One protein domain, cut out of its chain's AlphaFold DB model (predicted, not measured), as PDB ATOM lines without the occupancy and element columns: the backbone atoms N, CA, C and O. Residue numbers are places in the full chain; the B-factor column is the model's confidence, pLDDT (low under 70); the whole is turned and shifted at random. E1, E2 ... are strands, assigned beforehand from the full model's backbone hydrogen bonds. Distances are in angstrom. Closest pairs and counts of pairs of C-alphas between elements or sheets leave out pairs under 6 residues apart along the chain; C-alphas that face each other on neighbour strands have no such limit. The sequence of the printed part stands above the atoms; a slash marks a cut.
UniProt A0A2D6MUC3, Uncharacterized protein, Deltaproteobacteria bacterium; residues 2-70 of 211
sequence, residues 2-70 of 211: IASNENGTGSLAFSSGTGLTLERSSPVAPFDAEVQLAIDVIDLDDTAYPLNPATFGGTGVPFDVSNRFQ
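What this domain is: This is residues 2 to 70 of the 211 residues of an uncharacterized protein of Deltaproteobacteria bacterium (UniProt A0A2D6MUC3). This model has little regular structure: a long chain mostly of loops makes a loose U, whose second limb runs into a small two-stranded hairpin, E1 and E2. Residues 2 to 35, with no named element, form the first limb, turn near Pro 27 and fold back into the second limb toward E1, and residues 14 to 19 and 43 to 48 stick out. The printed part has 69 residues, no named helix and two antiparallel strands, E1 then E2; it is all strand by class, though these hold 8 residues. It is elongated, 50 by 28 by 22 A, and only just extended, close to loose, with a radius of gyration of the C-alphas of 16.7 A.

How they stand to each other: Before the strands, look for residues 3 to 4, which pair antiparallel with 10 to 11; residues 31 to 32 pair antiparallel with 68 to 69. Then E1, residues 36 to 39, and E2, residues 54 to 57, form an antiparallel hairpin at 160 degrees. C-alphas 38 and 55 face each other at 4.4 A; N 37 and O 56, 2.9 A apart, are within hydrogen-bond range.

Where its parts are: Find C-alpha 36 at (154.714, 174.716, 160.366); E1 runs 10.2 A from there. E2 runs 10.4 A to C-alpha 57 at (152.924, 177.592, 163.488).

The domain as a whole: The C-alphas of Pro 27 and Asp 45 are farthest apart, 50.4 A. The E1 to E2 link is long, 14 residues. The printed part has no cut, and no printed residue is under 70 in pLDDT.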
ATOM      1  N   ILE A   2     144.102 175.165 147.949       77.25
ATOM      2  CA  ILE A   2     143.493 176.208 148.785       77.25
ATOM      3  C   ILE A   2     142.249 176.704 148.045       77.25
ATOM      4  O   ILE A   2     142.355 177.109 146.888       77.25
ATOM      5  N   ALA A   3     141.080 176.632 148.677       83.25
ATOM      6  CA  ALA A   3     139.860 177.210 148.126       83.25
ATOM      7  C   ALA A   3     139.834 178.697 148.491       83.25
ATOM      8  O   ALA A   3     139.689 179.033 149.665       83.25
ATOM      9  N   SER A   4     140.032 179.576 147.507       83.50
ATOM     10  CA  SER A   4     139.908 181.024 147.696       83.50
ATOM     11  C   SER A   4     138.439 181.439 147.651       83.50
ATOM     12  O   SER A   4     137.689 180.965 146.802       83.50
ATOM     13  N   ASN A   5     138.046 182.351 148.540       87.44
ATOM     14  CA  ASN A   5     136.728 182.991 148.538       87.44
ATOM     15  C   ASN A   5     136.736 184.348 147.806       87.44
ATOM     16  O   ASN A   5     135.757 185.085 147.894       87.44
ATOM     17  N   GLU A   6     137.851 184.717 147.161       85.50
ATOM     18  CA  GLU A   6     138.029 185.973 146.403       85.50
ATOM     19  C   GLU A   6     137.798 187.267 147.213       85.50
ATOM     20  O   GLU A   6     137.613 188.346 146.663       85.50
ATOM     21  N   ASN A   7     137.843 187.183 148.544       86.06
ATOM     22  CA  ASN A   7     137.648 188.309 149.465       86.06
ATOM     23  C   ASN A   7     138.803 188.453 150.475       86.06
ATOM     24  O   ASN A   7     138.610 188.959 151.580       86.06
ATOM     25  N   GLY A   8     139.983 187.938 150.121       80.94
ATOM     26  CA  GLY A   8     141.141 187.870 151.017       80.94
ATOM     27  C   GLY A   8     141.087 186.723 152.032       80.94
ATOM     28  O   GLY A   8     141.925 186.664 152.927       80.94
ATOM     29  N   THR A   9     140.127 185.801 151.908       84.31
ATOM     30  CA  THR A   9     140.070 184.576 152.717       84.31
ATOM     31  C   THR A   9     140.115 183.331 151.839       84.31
ATOM     32  O   THR A   9     139.698 183.344 150.680       84.31
ATOM     33  N   GLY A  10     140.598 182.234 152.407       84.25
ATOM     34  CA  GLY A  10     140.560 180.920 151.792       84.25
ATOM     35  C   GLY A  10     140.816 179.837 152.829       84.25
ATOM     36  O   GLY A  10     141.253 180.134 153.942       84.25
ATOM     37  N   SER A  11     140.519 178.586 152.492       84.25
ATOM     38  CA  SER A  11     140.724 177.459 153.401       84.25
ATOM     39  C   SER A  11     141.531 176.337 152.757       84.25
ATOM     40  O   SER A  11     141.394 176.016 151.573       84.25
ATOM     41  N   LEU A  12     142.389 175.731 153.576       84.50
ATOM     42  CA  LEU A  12     143.009 174.441 153.322       84.50
ATOM     43  C   LEU A  12     142.558 173.511 154.442       84.50
ATOM     44  O   LEU A  12     142.918 173.714 155.598       84.50
ATOM     45  N   ALA A  13     141.749 172.515 154.100       80.81
ATOM     46  CA  ALA A  13     141.280 171.517 155.047       80.81
ATOM     47  C   ALA A  13     141.662 170.123 154.556       80.81
ATOM     48  O   ALA A  13     141.501 169.801 153.376       80.81
ATOM     49  N   PHE A  14     142.146 169.299 155.477       83.75
ATOM     50  CA  PHE A  14     142.235 167.862 155.277       83.75
ATOM     51  C   PHE A  14     140.838 167.249 155.449       83.75
ATOM     52  O   PHE A  14     140.043 167.703 156.274       83.75
ATOM     53  N   SER A  15     140.513 166.230 154.656       85.25
ATOM     54  CA  SER A  15     139.315 165.418 154.880       85.25
ATOM     55  C   SER A  15     139.426 164.659 156.206       85.25
ATOM     56  O   SER A  15     140.529 164.397 156.688       85.25
ATOM     57  N   SER A  16     138.289 164.265 156.785       81.56
ATOM     58  CA  SER A  16     138.279 163.394 157.969       81.56
ATOM     59  C   SER A  16     139.131 162.140 157.729       81.56
ATOM     60  O   SER A  16     138.993 161.497 156.688       81.56
ATOM     61  N   GLY A  17     140.031 161.824 158.663       78.81
ATOM     62  CA  GLY A  17     140.978 160.707 158.548       78.81
ATOM     63  C   GLY A  17     142.207 160.970 157.668       78.81
ATOM     64  O   GLY A  17     142.986 160.051 157.440       78.81
ATOM     65  N   THR A  18     142.404 162.196 157.175       82.12
ATOM     66  CA  THR A  18     143.612 162.594 156.427       82.12
ATOM     67  C   THR A  18     144.378 163.678 157.186       82.12
ATOM     68  O   THR A  18     143.781 164.440 157.946       82.12
ATOM     69  N   GLY A  19     145.697 163.750 156.999       84.50
ATOM     70  CA  GLY A  19     146.545 164.736 157.670       84.50
ATOM     71  C   GLY A  19     147.976 164.245 157.864       84.50
ATOM     72  O   GLY A  19     148.453 163.389 157.120       84.50
ATOM     73  N   LEU A  20     148.649 164.809 158.868       84.00
ATOM     74  CA  LEU A  20     149.945 164.332 159.341       84.00
ATOM     75  C   LEU A  20     149.724 163.232 160.381       84.00
ATOM     76  O   LEU A  20     149.017 163.446 161.367       84.00
ATOM     77  N   THR A  21     150.353 162.082 160.167       83.56
ATOM     78  CA  THR A  21     150.301 160.940 161.083       83.56
ATOM     79  C   THR A  21     151.676 160.728 161.691       83.56
ATOM     80  O   THR A  21     152.679 160.728 160.980       83.56
ATOM     81  N   LEU A  22     151.716 160.514 163.004       81.81
ATOM     82  CA  LEU A  22     152.908 160.027 163.680       81.81
ATOM     83  C   LEU A  22     152.829 158.502 163.791       81.81
ATOM     84  O   LEU A  22     152.106 157.969 164.635       81.81
ATOM     85  N   GLU A  23     153.556 157.809 162.920       82.06
ATOM     86  CA  GLU A  23     153.660 156.351 162.948       82.06
ATOM     87  C   GLU A  23     154.770 155.905 163.905       82.06
ATOM     88  O   GLU A  23     155.869 156.456 163.914       82.06
ATOM     89  N   ARG A  24     154.477 154.888 164.718       82.88
ATOM     90  CA  ARG A  24     155.391 154.313 165.715       82.88
ATOM     91  C   ARG A  24     155.884 152.929 165.278       82.88
ATOM     92  O   ARG A  24     155.868 152.002 166.068       82.88
ATOM     93  N   SER A  25     156.273 152.767 164.016       84.69
ATOM     94  CA  SER A  25     156.719 151.476 163.456       84.69
ATOM     95  C   SER A  25     158.192 151.150 163.735       84.69
ATOM     96  O   SER A  25     158.651 150.049 163.456       84.69
ATOM     97  N   SER A  26     158.954 152.101 164.282       90.88
ATOM     98  CA  SER A  26     160.318 151.880 164.768       90.88
ATOM     99  C   SER A  26     160.632 152.816 165.942       90.88
ATOM    100  O   SER A  26     160.030 153.894 166.027       90.88
ATOM    101  N   PRO A  27     161.550 152.437 166.852       93.62
ATOM    102  CA  PRO A  27     161.978 153.319 167.927       93.62
ATOM    103  C   PRO A  27     162.641 154.579 167.366       93.62
ATOM    104  O   PRO A  27     163.503 154.510 166.490       93.62
ATOM    105  N   VAL A  28     162.255 155.738 167.897       93.88
ATOM    106  CA  VAL A  28     162.786 157.046 167.497       93.88
ATOM    107  C   VAL A  28     163.314 157.777 168.723       93.88
ATOM    108  O   VAL A  28     162.720 157.697 169.799       93.88
ATOM    109  N   ALA A  29     164.454 158.456 168.570       94.38
ATOM    110  CA  ALA A  29     165.007 159.293 169.630       94.38
ATOM    111  C   ALA A  29     163.992 160.375 170.042       94.38
ATOM    112  O   ALA A  29     163.202 160.808 169.197       94.38
ATOM    113  N   PRO A  30     164.015 160.863 171.292       93.38
ATOM    114  CA  PRO A  30     163.087 161.891 171.729       93.38
ATOM    115  C   PRO A  30     163.227 163.168 170.900       93.38
ATOM    116  O   PRO A  30     164.341 163.634 170.644       93.38
ATOM    117  N   PHE A  31     162.103 163.771 170.533       92.62
ATOM    118  CA  PHE A  31     162.067 164.995 169.736       92.62
ATOM    119  C   PHE A  31     160.917 165.888 170.177       92.62
ATOM    120  O   PHE A  31     159.957 165.426 170.786       92.62
ATOM    121  N   ASP A  32     161.001 167.167 169.839       93.12
ATOM    122  CA  ASP A  32     159.922 168.111 170.085       93.12
ATOM    123  C   ASP A  32     159.053 168.179 168.828       93.12
ATOM    124  O   ASP A  32     159.520 168.527 167.742       93.12
ATOM    125  N   ALA A  33     157.795 167.766 168.947       91.94
ATOM    126  CA  ALA A  33     156.855 167.769 167.843       91.94
ATOM    127  C   ALA A  33     156.528 169.208 167.443       91.94
ATOM    128  O   ALA A  33     156.183 170.040 168.285       91.94
ATOM    129  N   GLU A  34     156.592 169.490 166.145       91.69
ATOM    130  CA  GLU A  34     156.359 170.810 165.572       91.69
ATOM    131  C   GLU A  34     155.666 170.675 164.218       91.69
ATOM    132  O   GLU A  34     155.959 169.774 163.432       91.69
ATOM    133  N   VAL A  35     154.735 171.587 163.944       89.25
ATOM    134  CA  VAL A  35     154.092 171.719 162.638       89.25
ATOM    135  C   VAL A  35     154.170 173.181 162.222       89.25
ATOM    136  O   VAL A  35     153.794 174.079 162.981       89.25
ATOM    137  N   GLN A  36     154.645 173.407 161.001       91.31
ATOM    138  CA  GLN A  36     154.714 174.716 160.366       91.31
ATOM    139  C   GLN A  36     154.066 174.638 158.984       91.31
ATOM    140  O   GLN A  36     154.236 173.662 158.254       91.31
ATOM    141  N   LEU A  37     153.329 175.683 158.621       89.56
ATOM    142  CA  LEU A  37     152.761 175.863 157.293       89.56
ATOM    143  C   LEU A  37     153.330 177.138 156.677       89.56
ATOM    144  O   LEU A  37     153.322 178.183 157.320       89.56
ATOM    145  N   ALA A  38     153.789 177.058 155.432       91.50
ATOM    146  CA  ALA A  38     154.217 178.208 154.645       91.50
ATOM    147  C   ALA A  38     153.318 178.333 153.408       91.50
ATOM    148  O   ALA A  38     153.101 177.343 152.707       91.50
ATOM    149  N   ILE A  39     152.771 179.525 153.165       89.50
ATOM    150  CA  ILE A  39     151.872 179.804 152.037       89.50
ATOM    151  C   ILE A  39     152.355 181.046 151.296       89.50
ATOM    152  O   ILE A  39     152.565 182.093 151.907       89.50
ATOM    153  N   ASP A  40     152.467 180.944 149.973       90.19
ATOM    154  CA  ASP A  40     152.695 182.107 149.122       90.19
ATOM    155  C   ASP A  40     151.456 183.012 149.077       90.19
ATOM    156  O   ASP A  40     150.354 182.579 148.731       90.19
ATOM    157  N   VAL A  41     151.648 184.287 149.406       88.44
ATOM    158  CA  VAL A  41     150.663 185.356 149.251       88.44
ATOM    159  C   VAL A  41     150.898 186.000 147.893       88.44
ATOM    160  O   VAL A  41     151.875 186.721 147.692       88.44
ATOM    161  N   ILE A  42     150.001 185.707 146.956       87.69
ATOM    162  CA  ILE A  42     150.060 186.200 145.583       87.69
ATOM    163  C   ILE A  42     149.011 187.292 145.426       87.69
ATOM    164  O   ILE A  42     147.821 187.030 145.611       87.69
ATOM    165  N   ASP A  43     149.460 188.480 145.042       87.31
ATOM    166  CA  ASP A  43     148.594 189.526 144.517       87.31
ATOM    167  C   ASP A  43     148.759 189.604 142.997       87.31
ATOM    168  O   ASP A  43     149.878 189.592 142.483       87.31
ATOM    169  N   LEU A  44     147.642 189.646 142.272       88.25
ATOM    170  CA  LEU A  44     147.643 189.712 140.809       88.25
ATOM    171  C   LEU A  44     147.883 191.134 140.287       88.25
ATOM    172  O   LEU A  44     148.078 191.301 139.084       88.25
ATOM    173  N   ASP A  45     147.864 192.140 141.165       90.81
ATOM    174  CA  ASP A  45     148.205 193.527 140.834       90.81
ATOM    175  C   ASP A  45     149.673 193.904 141.139       90.81
ATOM    176  O   ASP A  45     150.027 195.084 141.127       90.81
ATOM    177  N   ASP A  46     150.529 192.893 141.343       83.19
ATOM    178  CA  ASP A  46     151.969 192.986 141.632       83.19
ATOM    179  C   ASP A  46     152.337 193.567 143.018       83.19
ATOM    180  O   ASP A  46     153.510 193.850 143.292       83.19
ATOM    181  N   THR A  47     151.383 193.686 143.948       89.12
ATOM    182  CA  THR A  47     151.694 194.029 145.345       89.12
ATOM    183  C   THR A  47     152.285 192.830 146.103       89.12
ATOM    184  O   THR A  47     151.605 191.865 146.442       89.12
ATOM    185  N   ALA A  48     153.579 192.879 146.432       88.19
ATOM    186  CA  ALA A  48     154.243 191.789 147.150       88.19
ATOM    187  C   ALA A  48     153.997 191.828 148.671       88.19
ATOM    188  O   ALA A  48     154.180 192.863 149.320       88.19
ATOM    189  N   TYR A  49     153.708 190.670 149.277       90.31
ATOM    190  CA  TYR A  49     153.856 190.491 150.723       90.31
ATOM    191  C   TYR A  49     155.355 190.438 151.082       90.31
ATOM    192  O   TYR A  49     156.066 189.555 150.603       90.31
ATOM    193  N   PRO A  50     155.878 191.345 151.928       91.38
ATOM    194  CA  PRO A  50     157.323 191.472 152.142       91.38
ATOM    195  C   PRO A  50     157.972 190.288 152.874       91.38
ATOM    196  O   PRO A  50     159.195 190.179 152.864       91.38
ATOM    197  N   LEU A  51     157.186 189.413 153.512       92.38
ATOM    198  CA  LEU A  51     157.673 188.229 154.232       92.38
ATOM    199  C   LEU A  51     157.217 186.928 153.562       92.38
ATOM    200  O   LEU A  51     156.970 185.940 154.242       92.38
ATOM    201  N   ASN A  52     157.037 186.936 152.240       91.12
ATOM    202  CA  ASN A  52     156.569 185.768 151.508       91.12
ATOM    203  C   ASN A  52     157.615 184.625 151.514       91.12
ATOM    204  O   ASN A  52     158.787 184.906 151.242       91.12
ATOM    205  N   PRO A  53     157.228 183.356 151.774       92.75
ATOM    206  CA  PRO A  53     155.886 182.867 152.118       92.75
ATOM    207  C   PRO A  53     155.451 183.223 153.546       92.75
ATOM    208  O   PRO A  53     156.244 183.158 154.482       92.75
ATOM    209  N   ALA A  54     154.163 183.519 153.736       91.06
ATOM    210  CA  ALA A  54     153.587 183.678 155.067       91.06
ATOM    211  C   ALA A  54     153.677 182.358 155.844       91.06
ATOM    212  O   ALA A  54     153.135 181.334 155.420       91.06
ATOM    213  N   THR A  55     154.365 182.386 156.984       92.81
ATOM    214  CA  THR A  55     154.572 181.216 157.841       92.81
ATOM    215  C   THR A  55     153.646 181.228 159.051       92.81
ATOM    216  O   THR A  55     153.539 182.238 159.744       92.81
ATOM    217  N   PHE A  56     153.048 180.081 159.354       88.62
ATOM    218  CA  PHE A  56     152.168 179.855 160.496       88.62
ATOM    219  C   PHE A  56     152.636 178.633 161.285       88.62
ATOM    220  O   PHE A  56     153.111 177.659 160.701       88.62
ATOM    221  N   GLY A  57     152.452 178.657 162.604       88.62
ATOM    222  CA  GLY A  57     152.924 177.592 163.488       88.62
ATOM    223  C   GLY A  57     154.415 177.718 163.795       88.62
ATOM    224  O   GLY A  57     154.939 178.827 163.887       88.62
ATOM    225  N   GLY A  58     155.077 176.579 163.982       85.38
ATOM    226  CA  GLY A  58     156.499 176.522 164.331       85.38
ATOM    227  C   GLY A  58     156.817 176.784 165.810       85.38
ATOM    228  O   GLY A  58     157.923 177.165 166.175       85.38
ATOM    229  N   THR A  59     155.820 176.639 166.684       86.62
ATOM    230  CA  THR A  59     155.951 176.862 168.136       86.62
ATOM    231  C   THR A  59     155.768 175.575 168.942       86.62
ATOM    232  O   THR A  59     155.506 175.630 170.140       86.62
ATOM    233  N   GLY A  60     155.859 174.423 168.277       88.19
ATOM    234  CA  GLY A  60     155.571 173.115 168.854       88.19
ATOM    235  C   GLY A  60     154.084 172.739 168.865       88.19
ATOM    236  O   GLY A  60     153.202 173.597 168.816       88.19
ATOM    237  N   VAL A  61     153.809 171.435 168.927       87.00
ATOM    238  CA  VAL A  61     152.464 170.859 169.073       87.00
ATOM    239  C   VAL A  61     152.400 170.079 170.388       87.00
ATOM    240  O   VAL A  61     152.916 168.961 170.444       87.00
ATOM    241  N   PRO A  62     151.809 170.642 171.459       85.56
ATOM    242  CA  PRO A  62     151.643 169.911 172.705       85.56
ATOM    243  C   PRO A  62     150.547 168.853 172.558       85.56
ATOM    244  O   PRO A  62     149.433 169.162 172.131       85.56
ATOM    245  N   PHE A  63     150.863 167.609 172.920       77.25
ATOM    246  CA  PHE A  63     149.878 166.522 172.989       77.25
ATOM    247  C   PHE A  63     149.258 166.404 174.390       77.25
ATOM    248  O   PHE A  63     148.146 165.897 174.523       77.25
ATOM    249  N   ASP A  64     149.957 166.904 175.412       79.75
ATOM    250  CA  ASP A  64     149.533 166.921 176.811       79.75
ATOM    251  C   ASP A  64     150.039 168.185 177.555       79.75
ATOM    252  O   ASP A  64     149.530 169.286 177.346       79.75
ATOM    253  N   VAL A  65     151.041 168.038 178.424       79.50
ATOM    254  CA  VAL A  65     151.771 169.070 179.153       79.50
ATOM    255  C   VAL A  65     152.936 169.645 178.345       79.50
ATOM    256  O   VAL A  65     153.398 170.742 178.658       79.50
ATOM    257  N   SER A  66     153.427 168.935 177.320       86.19
ATOM    258  CA  SER A  66     154.535 169.402 176.479       86.19
ATOM    259  C   SER A  66     154.407 168.948 175.022       86.19
ATOM    260  O   SER A  66     153.579 168.107 174.677       86.19
ATOM    261  N   ASN A  67     155.240 169.516 174.149       90.31
ATOM    262  CA  ASN A  67     155.420 169.047 172.775       90.31
ATOM    263  C   ASN A  67     156.526 167.989 172.652       90.31
ATOM    264  O   ASN A  67     156.834 167.573 171.538       90.31
ATOM    265  N   ARG A  68     157.135 167.557 173.762       90.81
ATOM    266  CA  ARG A  68     158.190 166.552 173.730       90.81
ATOM    267  C   ARG A  68     157.584 165.171 173.560       90.81
ATOM    268  O   ARG A  68     156.819 164.695 174.392       90.81
ATOM    269  N   PHE A  69     157.982 164.515 172.488       90.19
ATOM    270  CA  PHE A  69     157.628 163.150 172.183       90.19
ATOM    271  C   PHE A  69     158.738 162.192 172.609       90.19
ATOM    272  O   PHE A  69     159.925 162.465 172.415       90.19
ATOM    273  N   GLN A  70     158.345 161.046 173.159       91.75
ATOM    274  CA  GLN A  70     159.250 159.971 173.544       91.75
ATOM    275  C   GLN A  70     158.689 158.632 173.077       91.75
ATOM    276  O   GLN A  70     157.478 158.398 173.111       91.75
TER     277      GLN A  70